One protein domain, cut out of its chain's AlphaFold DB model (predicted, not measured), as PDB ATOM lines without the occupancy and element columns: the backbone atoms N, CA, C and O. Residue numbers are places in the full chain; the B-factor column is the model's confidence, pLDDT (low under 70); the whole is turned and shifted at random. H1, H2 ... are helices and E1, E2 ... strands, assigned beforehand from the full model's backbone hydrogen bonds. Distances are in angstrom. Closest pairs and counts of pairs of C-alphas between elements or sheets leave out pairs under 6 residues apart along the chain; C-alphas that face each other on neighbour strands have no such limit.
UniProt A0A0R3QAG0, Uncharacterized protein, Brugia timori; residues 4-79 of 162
ATOM      1  N   VAL A   4     151.421 132.358 124.896       90.44
ATOM      2  CA  VAL A   4     152.695 131.963 125.518       90.44
ATOM      3  C   VAL A   4     152.917 132.739 126.818       90.44
ATOM      4  O   VAL A   4     153.223 132.148 127.849       90.44
ATOM      5  N   ALA A   5     152.712 134.052 126.787       89.25
ATOM      6  CA  ALA A   5     152.918 134.923 127.935       89.25
ATOM      7  C   ALA A   5     151.927 134.655 129.091       89.25
ATOM      8  O   ALA A   5     152.259 134.883 130.249       89.25
ATOM      9  N   GLU A   6     150.740 134.113 128.811       91.25
ATOM     10  CA  GLU A   6     149.767 133.706 129.839       91.25
ATOM     11  C   GLU A   6     150.158 132.400 130.554       91.25
ATOM     12  O   GLU A   6     149.846 132.213 131.735       91.25
ATOM     13  N   GLN A   7     150.859 131.502 129.855       93.56
ATOM     14  CA  GLN A   7     151.176 130.153 130.335       93.56
ATOM     15  C   GLN A   7     152.462 130.068 131.159       93.56
ATOM     16  O   GLN A   7     152.574 129.191 132.014       93.56
ATOM     17  N   PHE A   8     153.426 130.957 130.918       95.56
ATOM     18  CA  PHE A   8     154.767 130.852 131.493       95.56
ATOM     19  C   PHE A   8     155.143 132.094 132.298       95.56
ATOM     20  O   PHE A   8     154.701 133.198 132.003       95.56
ATOM     21  N   THR A   9     155.998 131.918 133.303       96.88
ATOM     22  CA  THR A   9     156.638 133.015 134.050       96.88
ATOM     23  C   THR A   9     157.947 133.436 133.390       96.88
ATOM     24  O   THR A   9     158.191 134.626 133.205       96.88
ATOM     25  N   TRP A  10     158.764 132.468 132.967       98.00
ATOM     26  CA  TRP A  10     159.968 132.685 132.169       98.00
ATOM     27  C   TRP A  10     160.196 131.554 131.163       98.00
ATOM     28  O   TRP A  10     159.660 130.455 131.303       98.00
ATOM     29  N   LEU A  11     161.015 131.829 130.151       97.31
ATOM     30  CA  LEU A  11     161.404 130.907 129.089       97.31
ATOM     31  C   LEU A  11     162.905 131.011 128.814       97.31
ATOM     32  O   LEU A  11     163.471 132.105 128.849       97.31
ATOM     33  N   TYR A  12     163.524 129.875 128.498       97.38
ATOM     34  CA  TYR A  12     164.920 129.795 128.071       97.38
ATOM     35  C   TYR A  12     165.023 129.607 126.564       97.38
ATOM     36  O   TYR A  12     164.233 128.873 125.966       97.38
ATOM     37  N   PHE A  13     166.035 130.231 125.966       96.50
ATOM     38  CA  PHE A  13     166.301 130.136 124.538       96.50
ATOM     39  C   PHE A  13     167.766 129.745 124.313       96.50
ATOM     40  O   PHE A  13     168.650 130.579 124.482       96.50
ATOM     41  N   PRO A  14     168.044 128.480 123.950       95.00
ATOM     42  CA  PRO A  14     169.413 127.996 123.761       95.00
ATOM     43  C   PRO A  14     169.988 128.320 122.371       95.00
ATOM     44  O   PRO A  14     171.160 128.065 122.108       95.00
ATOM     45  N   GLU A  15     169.166 128.822 121.449       93.31
ATOM     46  CA  GLU A  15     169.567 129.100 120.071       93.31
ATOM     47  C   GLU A  15     170.527 130.295 120.005       93.31
ATOM     48  O   GLU A  15     170.210 131.381 120.476       93.31
ATOM     49  N   ASN A  16     171.644 130.161 119.289       88.69
ATOM     50  CA  ASN A  16     172.568 131.277 119.034       88.69
ATOM     51  C   ASN A  16     171.999 132.359 118.087       88.69
ATOM     52  O   ASN A  16     172.664 133.353 117.805       88.69
ATOM     53  N   THR A  17     170.782 132.161 117.570       88.50
ATOM     54  CA  THR A  17     170.096 133.104 116.673       88.50
ATOM     55  C   THR A  17     169.191 134.090 117.411       88.50
ATOM     56  O   THR A  17     168.502 134.887 116.760       88.50
ATOM     57  N   VAL A  18     169.141 134.021 118.745       93.56
ATOM     58  CA  VAL A  18     168.439 134.983 119.597       93.56
ATOM     59  C   VAL A  18     169.441 135.750 120.467       93.56
ATOM     60  O   VAL A  18     170.436 135.175 120.897       93.56
ATOM     61  N   PRO A  19     169.209 137.047 120.734       93.88
ATOM     62  CA  PRO A  19     170.127 137.846 121.545       93.88
ATOM     63  C   PRO A  19     169.959 137.610 123.056       93.88
ATOM     64  O   PRO A  19     170.831 137.992 123.829       93.88
ATOM     65  N   PHE A  20     168.850 136.998 123.481       96.38
ATOM     66  CA  PHE A  20     168.526 136.734 124.880       96.38
ATOM     67  C   PHE A  20     168.625 135.249 125.215       96.38
ATOM     68  O   PHE A  20     168.184 134.402 124.442       96.38
ATOM     69  N   TYR A  21     169.127 134.940 126.407       96.50
ATOM     70  CA  TYR A  21     169.105 133.574 126.942       96.50
ATOM     71  C   TYR A  21     167.847 133.311 127.782       96.50
ATOM     72  O   TYR A  21     167.427 132.158 127.916       96.50
ATOM     73  N   ARG A  22     167.225 134.369 128.329       97.88
ATOM     74  CA  ARG A  22     165.996 134.296 129.127       97.88
ATOM     75  C   ARG A  22     165.016 135.408 128.765       97.88
ATOM     76  O   ARG A  22     165.404 136.558 128.567       97.88
ATOM     77  N   VAL A  23     163.737 135.046 128.727       98.19
ATOM     78  CA  VAL A  23     162.603 135.973 128.657       98.19
ATOM     79  C   VAL A  23     161.728 135.750 129.880       98.19
ATOM     80  O   VAL A  23     161.395 134.609 130.180       98.19
ATOM     81  N   THR A  24     161.333 136.822 130.556       98.44
ATOM     82  CA  THR A  24     160.489 136.796 131.754       98.44
ATOM     83  C   THR A  24     159.238 137.633 131.517       98.44
ATOM     84  O   THR A  24     159.320 138.800 131.138       98.44
ATOM     85  N   PHE A  25     158.066 137.059 131.760       97.50
ATOM     86  CA  PHE A  25     156.783 137.747 131.667       97.50
ATOM     87  C   PHE A  25     156.467 138.404 133.011       97.50
ATOM     88  O   PHE A  25     155.773 137.826 133.845       97.50
ATOM     89  N   LEU A  26     157.011 139.602 133.247       96.25
ATOM     90  CA  LEU A  26     156.946 140.281 134.549       96.25
ATOM     91  C   LEU A  26     155.507 140.475 135.051       96.25
ATOM     92  O   LEU A  26     155.251 140.265 136.230       96.25
ATOM     93  N   SER A  27     154.543 140.753 134.170       95.12
ATOM     94  CA  SER A  27     153.118 140.853 134.544       95.12
ATOM     95  C   SER A  27     152.499 139.559 135.085       95.12
ATOM     96  O   SER A  27     151.370 139.571 135.561       95.12
ATOM     97  N   ARG A  28     153.208 138.423 135.040       94.31
ATOM     98  CA  ARG A  28     152.785 137.178 135.704       94.31
ATOM     99  C   ARG A  28     153.156 137.130 137.185       94.31
ATOM    100  O   ARG A  28     152.660 136.259 137.890       94.31
ATOM    101  N   TYR A  29     153.994 138.050 137.652       93.62
ATOM    102  CA  TYR A  29     154.441 138.130 139.042       93.62
ATOM    103  C   TYR A  29     153.555 139.041 139.902       93.62
ATOM    104  O   TYR A  29     153.716 139.059 141.118       93.62
ATOM    105  N   GLY A  30     152.617 139.774 139.293       91.50
ATOM    106  CA  GLY A  30     151.687 140.663 139.984       91.50
ATOM    107  C   GLY A  30     151.397 141.933 139.190       91.50
ATOM    108  O   GLY A  30     151.543 141.968 137.965       91.50
ATOM    109  N   GLU A  31     151.015 142.987 139.906       93.19
ATOM    110  CA  GLU A  31     150.720 144.304 139.344       93.19
ATOM    111  C   GLU A  31     152.008 145.058 138.985       93.19
ATOM    112  O   GLU A  31     152.504 145.899 139.727       93.19
ATOM    113  N   MET A  32     152.579 144.716 137.829       92.94
ATOM    114  CA  MET A  32     153.897 145.200 137.388       92.94
ATOM    115  C   MET A  32     153.816 146.269 136.288       92.94
ATOM    116  O   MET A  32     154.831 146.625 135.687       92.94
ATOM    117  N   THR A  33     152.615 146.757 135.978       94.69
ATOM    118  CA  THR A  33     152.380 147.843 135.017       94.69
ATOM    119  C   THR A  33     151.441 148.900 135.612       94.69
ATOM    120  O   THR A  33     150.722 148.585 136.561       94.69
ATOM    121  N   PRO A  34     151.410 150.139 135.070       94.81
ATOM    122  CA  PRO A  34     150.517 151.190 135.570       94.81
ATOM    123  C   PRO A  34     149.017 150.855 135.493       94.81
ATOM    124  O   PRO A  34     148.234 151.434 136.235       94.81
ATOM    125  N   ASP A  35     148.626 149.956 134.586       95.94
ATOM    126  CA  ASP A  35     147.260 149.453 134.406       95.94
ATOM    127  C   ASP A  35     147.353 148.030 133.825       95.94
ATOM    128  O   ASP A  35     147.660 147.856 132.642       95.94
ATOM    129  N   ASN A  36     147.137 147.015 134.668       92.88
ATOM    130  CA  ASN A  36     147.327 145.605 134.301       92.88
ATOM    131  C   ASN A  36     146.176 145.025 133.469       92.88
ATOM    132  O   ASN A  36     146.350 143.965 132.867       92.88
ATOM    133  N   ASP A  37     145.041 145.722 133.379       92.62
ATOM    134  CA  ASP A  37     143.951 145.336 132.478       92.62
ATOM    135  C   ASP A  37     144.273 145.735 131.034       92.62
ATOM    136  O   ASP A  37     143.809 145.114 130.073       92.62
ATOM    137  N   LYS A  38     145.111 146.766 130.868       95.38
ATOM    138  CA  LYS A  38     145.483 147.315 129.563       95.38
ATOM    139  C   LYS A  38     146.875 146.904 129.092       95.38
ATOM    140  O   LYS A  38     147.084 146.733 127.887       95.38
ATOM    141  N   TYR A  39     147.834 146.770 130.002       96.38
ATOM    142  CA  TYR A  39     149.240 146.570 129.666       96.38
ATOM    143  C   TYR A  39     149.812 145.303 130.289       96.38
ATOM    144  O   TYR A  39     149.372 144.807 131.319       96.38
ATOM    145  N   TRP A  40     150.860 144.795 129.651       96.50
ATOM    146  CA  TRP A  40     151.694 143.737 130.196       96.50
ATOM    147  C   TRP A  40     153.152 143.987 129.813       96.50
ATOM    148  O   TRP A  40     153.433 144.713 128.858       96.50
ATOM    149  N   SER A  41     154.085 143.405 130.559       96.81
ATOM    150  CA  SER A  41     155.519 143.608 130.374       96.81
ATOM    151  C   SER A  41     156.271 142.294 130.180       96.81
ATOM    152  O   SER A  41     155.946 141.248 130.751       96.81
ATOM    153  N   VAL A  42     157.303 142.370 129.343       97.56
ATOM    154  CA  VAL A  42     158.240 141.289 129.057       97.56
ATOM    155  C   VAL A  42     159.661 141.816 129.234       97.56
ATOM    156  O   VAL A  42     160.015 142.860 128.692       97.56
ATOM    157  N   LEU A  43     160.465 141.104 130.014       97.94
ATOM    158  CA  LEU A  43     161.876 141.383 130.248       97.94
ATOM    159  C   LEU A  43     162.709 140.374 129.463       97.94
ATOM    160  O   LEU A  43     162.474 139.174 129.564       97.94
ATOM    161  N   CYS A  44     163.682 140.856 128.696       98.12
ATOM    162  CA  CYS A  44     164.637 140.011 127.983       98.12
ATOM    163  C   CYS A  44     166.028 140.236 128.558       98.12
ATOM    164  O   CYS A  44     166.457 141.379 128.702       98.12
ATOM    165  N   GLU A  45     166.733 139.152 128.857       97.69
ATOM    166  CA  GLU A  45     168.100 139.206 129.360       97.69
ATOM    167  C   GLU A  45     169.062 138.732 128.276       97.69
ATOM    168  O   GLU A  45     169.063 137.561 127.883       97.69
ATOM    169  N   CYS A  46     169.870 139.672 127.796       94.94
ATOM    170  CA  CYS A  46     170.857 139.473 126.745       94.94
ATOM    171  C   CYS A  46     172.253 139.466 127.368       94.94
ATOM    172  O   CYS A  46     172.613 140.400 128.082       94.94
ATOM    173  N   ALA A  47     173.032 138.418 127.110       89.88
ATOM    174  CA  ALA A  47     174.426 138.333 127.537       89.88
ATOM    175  C   ALA A  47     175.335 138.488 126.317       89.88
ATOM    176  O   ALA A  47     175.123 137.826 125.302       89.88
ATOM    177  N   TYR A  48     176.344 139.342 126.429       85.31
ATOM    178  CA  TYR A  48     177.391 139.520 125.430       85.31
ATOM    179  C   TYR A  48     178.700 139.909 126.126       85.31
ATOM    180  O   TYR A  48     178.697 140.253 127.312       85.31
ATOM    181  N   ASP A  49     179.823 139.779 125.420       84.00
ATOM    182  CA  ASP A  49     181.133 140.160 125.953       84.00
ATOM    183  C   ASP A  49     181.165 141.674 126.201       84.00
ATOM    184  O   ASP A  49     180.835 142.458 125.315       84.00
ATOM    185  N   ILE A  50     181.572 142.095 127.399       79.25
ATOM    186  CA  ILE A  50     181.634 143.515 127.768       79.25
ATOM    187  C   ILE A  50     182.644 144.306 126.923       79.25
ATOM    188  O   ILE A  50     182.541 145.524 126.821       79.25
ATOM    189  N   ASN A  51     183.614 143.623 126.312       83.75
ATOM    190  CA  ASN A  51     184.593 144.230 125.414       83.75
ATOM    191  C   ASN A  51     184.123 144.244 123.955       83.75
ATOM    192  O   ASN A  51     184.805 144.817 123.098       83.75
ATOM    193  N   ASP A  52     182.982 143.617 123.652       83.25
ATOM    194  CA  ASP A  52     182.389 143.664 122.325       83.25
ATOM    195  C   ASP A  52     181.708 145.018 122.097       83.25
ATOM    196  O   ASP A  52     180.521 145.219 122.350       83.25
ATOM    197  N   ASN A  53     182.496 145.958 121.582       80.19
ATOM    198  CA  ASN A  53     182.029 147.282 121.176       80.19
ATOM    199  C   ASN A  53     181.399 147.287 119.771       80.19
ATOM    200  O   ASN A  53     181.109 148.359 119.240       80.19
ATOM    201  N   SER A  54     181.233 146.123 119.130       84.38
ATOM    202  CA  SER A  54     180.690 146.040 117.768       84.38
ATOM    203  C   SER A  54     179.166 146.133 117.715       84.38
ATOM    204  O   SER A  54     178.610 146.295 116.630       84.38
ATOM    205  N   ILE A  55     178.491 146.038 118.866       84.75
ATOM    206  CA  ILE A  55     177.034 146.068 118.954       84.75
ATOM    207  C   ILE A  55     176.595 147.179 119.906       84.75
ATOM    208  O   ILE A  55     176.895 147.173 121.098       84.75
ATOM    209  N   SER A  56     175.832 148.123 119.371       90.38
ATOM    210  CA  SER A  56     175.197 149.188 120.141       90.38
ATOM    211  C   SER A  56     173.963 148.697 120.908       90.38
ATOM    212  O   SER A  56     173.313 147.710 120.551       90.38
ATOM    213  N   GLU A  57     173.581 149.441 121.946       90.81
ATOM    214  CA  GLU A  57     172.358 149.181 122.711       90.81
ATOM    215  C   GLU A  57     171.103 149.169 121.819       90.81
ATOM    216  O   GLU A  57     170.240 148.297 121.954       90.81
ATOM    217  N   GLU A  58     171.017 150.089 120.856       94.12
ATOM    218  CA  GLU A  58     169.877 150.168 119.939       94.12
ATOM    219  C   GLU A  58     169.805 148.951 119.006       94.12
ATOM    220  O   GLU A  58     168.723 148.414 118.758       94.12
ATOM    221  N   GLU A  59     170.951 148.440 118.552       93.44
ATOM    222  CA  GLU A  59     171.000 147.213 117.758       93.44
ATOM    223  C   GLU A  59     170.548 145.988 118.559       93.44
ATOM    224  O   GLU A  59     169.824 145.149 118.017       93.44
ATOM    225  N   ILE A  60     170.922 145.872 119.840       93.56
ATOM    226  CA  ILE A  60     170.449 144.782 120.713       93.56
ATOM    227  C   ILE A  60     168.940 144.880 120.925       93.56
ATOM    228  O   ILE A  60     168.246 143.862 120.815       93.56
ATOM    229  N   LYS A  61     168.414 146.081 121.186       95.81
ATOM    230  CA  LYS A  61     166.972 146.309 121.341       95.81
ATOM    231  C   LYS A  61     166.209 145.889 120.090       95.81
ATOM    232  O   LYS A  61     165.281 145.084 120.179       95.81
ATOM    233  N   GLU A  62     166.620 146.360 118.917       96.56
ATOM    234  CA  GLU A  62     165.922 146.047 117.669       96.56
ATOM    235  C   GLU A  62     166.054 144.559 117.296       96.56
ATOM    236  O   GLU A  62     165.068 143.937 116.890       96.56
ATOM    237  N   LYS A  63     167.225 143.934 117.507       95.75
ATOM    238  CA  LYS A  63     167.397 142.473 117.364       95.75
ATOM    239  C   LYS A  63     166.466 141.703 118.305       95.75
ATOM    240  O   LYS A  63     165.862 140.713 117.886       95.75
ATOM    241  N   THR A  64     166.322 142.161 119.547       97.25
ATOM    242  CA  THR A  64     165.447 141.559 120.562       97.25
ATOM    243  C   THR A  64     163.986 141.641 120.139       97.25
ATOM    244  O   THR A  64     163.317 140.610 120.080       97.25
ATOM    245  N   ILE A  65     163.508 142.824 119.739       97.94
ATOM    246  CA  ILE A  65     162.127 143.023 119.275       97.94
ATOM    247  C   ILE A  65     161.834 142.150 118.049       97.94
ATOM    248  O   ILE A  65     160.842 141.418 118.039       97.94
ATOM    249  N   LYS A  66     162.716 142.154 117.037       97.88
ATOM    250  CA  LYS A  66     162.577 141.287 115.853       97.88
ATOM    251  C   LYS A  66     162.491 139.810 116.241       97.88
ATOM    252  O   LYS A  66     161.677 139.079 115.677       97.88
ATOM    253  N   CYS A  67     163.294 139.365 117.209       97.38
ATOM    254  CA  CYS A  67     163.258 137.985 117.687       97.38
ATOM    255  C   CYS A  67     161.964 137.652 118.434       97.38
ATOM    256  O   CYS A  67     161.394 136.596 118.166       97.38
ATOM    257  N   LEU A  68     161.470 138.530 119.311       97.38
ATOM    258  CA  LEU A  68     160.197 138.327 120.014       97.38
ATOM    259  C   LEU A  68     159.016 138.235 119.037       97.38
ATOM    260  O   LEU A  68     158.167 137.359 119.196       97.38
ATOM    261  N   ILE A  69     158.996 139.075 117.995       97.31
ATOM    262  CA  ILE A  69     157.984 139.023 116.927       97.31
ATOM    263  C   ILE A  69     158.102 137.716 116.137       97.31
ATOM    264  O   ILE A  69     157.118 137.001 115.974       97.31
ATOM    265  N   ARG A  70     159.316 137.346 115.699       96.44
ATOM    266  CA  ARG A  70     159.575 136.083 114.982       96.44
ATOM    267  C   ARG A  70     159.140 134.860 115.796       96.44
ATOM    268  O   ARG A  70     158.643 133.894 115.230       96.44
ATOM    269  N   LYS A  71     159.316 134.898 117.121       94.81
ATOM    270  CA  LYS A  71     158.881 133.849 118.059       94.81
ATOM    271  C   LYS A  71     157.395 133.964 118.446       94.81
ATOM    272  O   LYS A  71     156.940 133.193 119.282       94.81
ATOM    273  N   SER A  72     156.638 134.882 117.833       95.00
ATOM    274  CA  SER A  72     155.206 135.119 118.084       95.00
ATOM    275  C   SER A  72     154.868 135.448 119.547       95.00
ATOM    276  O   SER A  72     153.790 135.114 120.036       95.00
ATOM    277  N   ILE A  73     155.796 136.092 120.266       96.50
ATOM    278  CA  ILE A  73     155.610 136.485 121.671       96.50
ATOM    279  C   ILE A  73     154.886 137.832 121.768       96.50
ATOM    280  O   ILE A  73     154.004 137.982 122.614       96.50
ATOM    281  N   ILE A  74     155.244 138.783 120.898       97.19
ATOM    282  CA  ILE A  74     154.649 140.126 120.798       97.19
ATOM    283  C   ILE A  74     154.366 140.488 119.337       97.19
ATOM    284  O   ILE A  74     154.956 139.911 118.423       97.19
ATOM    285  N   LEU A  75     153.537 141.511 119.136       97.12
ATOM    286  CA  LEU A  75     153.411 142.258 117.884       97.12
ATOM    287  C   LEU A  75     154.056 143.644 118.035       97.12
ATOM    288  O   LEU A  75     154.141 144.174 119.144       97.12
ATOM    289  N   ARG A  76     154.524 144.248 116.937       97.06
ATOM    290  CA  ARG A  76     155.272 145.518 117.000       97.06
ATOM    291  C   ARG A  76     154.400 146.672 117.496       97.06
ATOM    292  O   ARG A  76     154.851 147.483 118.293       97.06
ATOM    293  N   GLU A  77     153.153 146.709 117.059       97.19
ATOM    294  CA  GLU A  77     152.135 147.691 117.421       97.19
ATOM    295  C   GLU A  77     151.702 147.625 118.895       97.19
ATOM    296  O   GLU A  77     151.088 148.564 119.393       97.19
ATOM    297  N   GLN A  78     152.030 146.543 119.611       96.25
ATOM    298  CA  GLN A  78     151.745 146.411 121.045       96.25
ATOM    299  C   GLN A  78     152.777 147.130 121.923       96.25
ATOM    300  O   GLN A  78     152.558 147.293 123.123       96.25
ATOM    301  N   ILE A  79     153.916 147.530 121.355       97.69
ATOM    302  CA  ILE A  79     155.000 148.159 122.102       97.69
ATOM    303  C   ILE A  79     154.635 149.620 122.369       97.69
ATOM    304  O   ILE A  79     154.669 150.455 121.470       97.69
TER     305      ILE A  79
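AT A GLANCE: This is residues 4 to 79 of the 162 residues of an uncharacterized protein of Brugia timori (UniProt A0A0R3QAG0). With little regular structure, the domain is a small sheet of three short strands with helix H2 beside it and loops drawn out beyond both ends. Residues 49 to 59 stick out at one end; the link of residues 25 to 42 reaches to the other. The printed part has 76 residues, 30 in named elements, mixed, in the order H1, E1, E2, E3, H2. The sheet E1, E2, E3 is a meander, each strand the antiparallel neighbour of the one before. The whole is only just compact, close to loose, with a radius of gyration of the C-alphas of 13.3 A and spans of 40 by 22 by 22 A.

IN THESE COORDINATES: H1, residues 4 to 7, begins at C-alpha 4 (152.695, 131.963, 125.518). E1 is residues 10 to 12, E2 residues 20 to 24, E3 residues 43 to 46. H2, residues 57 to 70, is 19.9 A long and ends at C-alpha 70 (159.575, 136.083, 114.982).

HOW THE PARTS SIT: H1 is only just on the sheet, grazing it with residues 4 to 5. Hairpin E1 and E2 has N 11 and O 23 within hydrogen-bond range, 2.8 A; hairpin E2 and E3 has N 24 and O 43, 2.8 A. H2 only grazes the sheet; its closest C-alphas to E2 are Thr 64 and Phe 20, 7.2 A. In H2 every O i to N i+4 pair is within range; H1 is too short for one.

THE WHOLE: The farthest C-alphas, Asp 37 and Asn 51, are 41.3 A apart. The printed part has no cut, the link E2 to E3 is long, and no printed residue is under 70 in pLDDT.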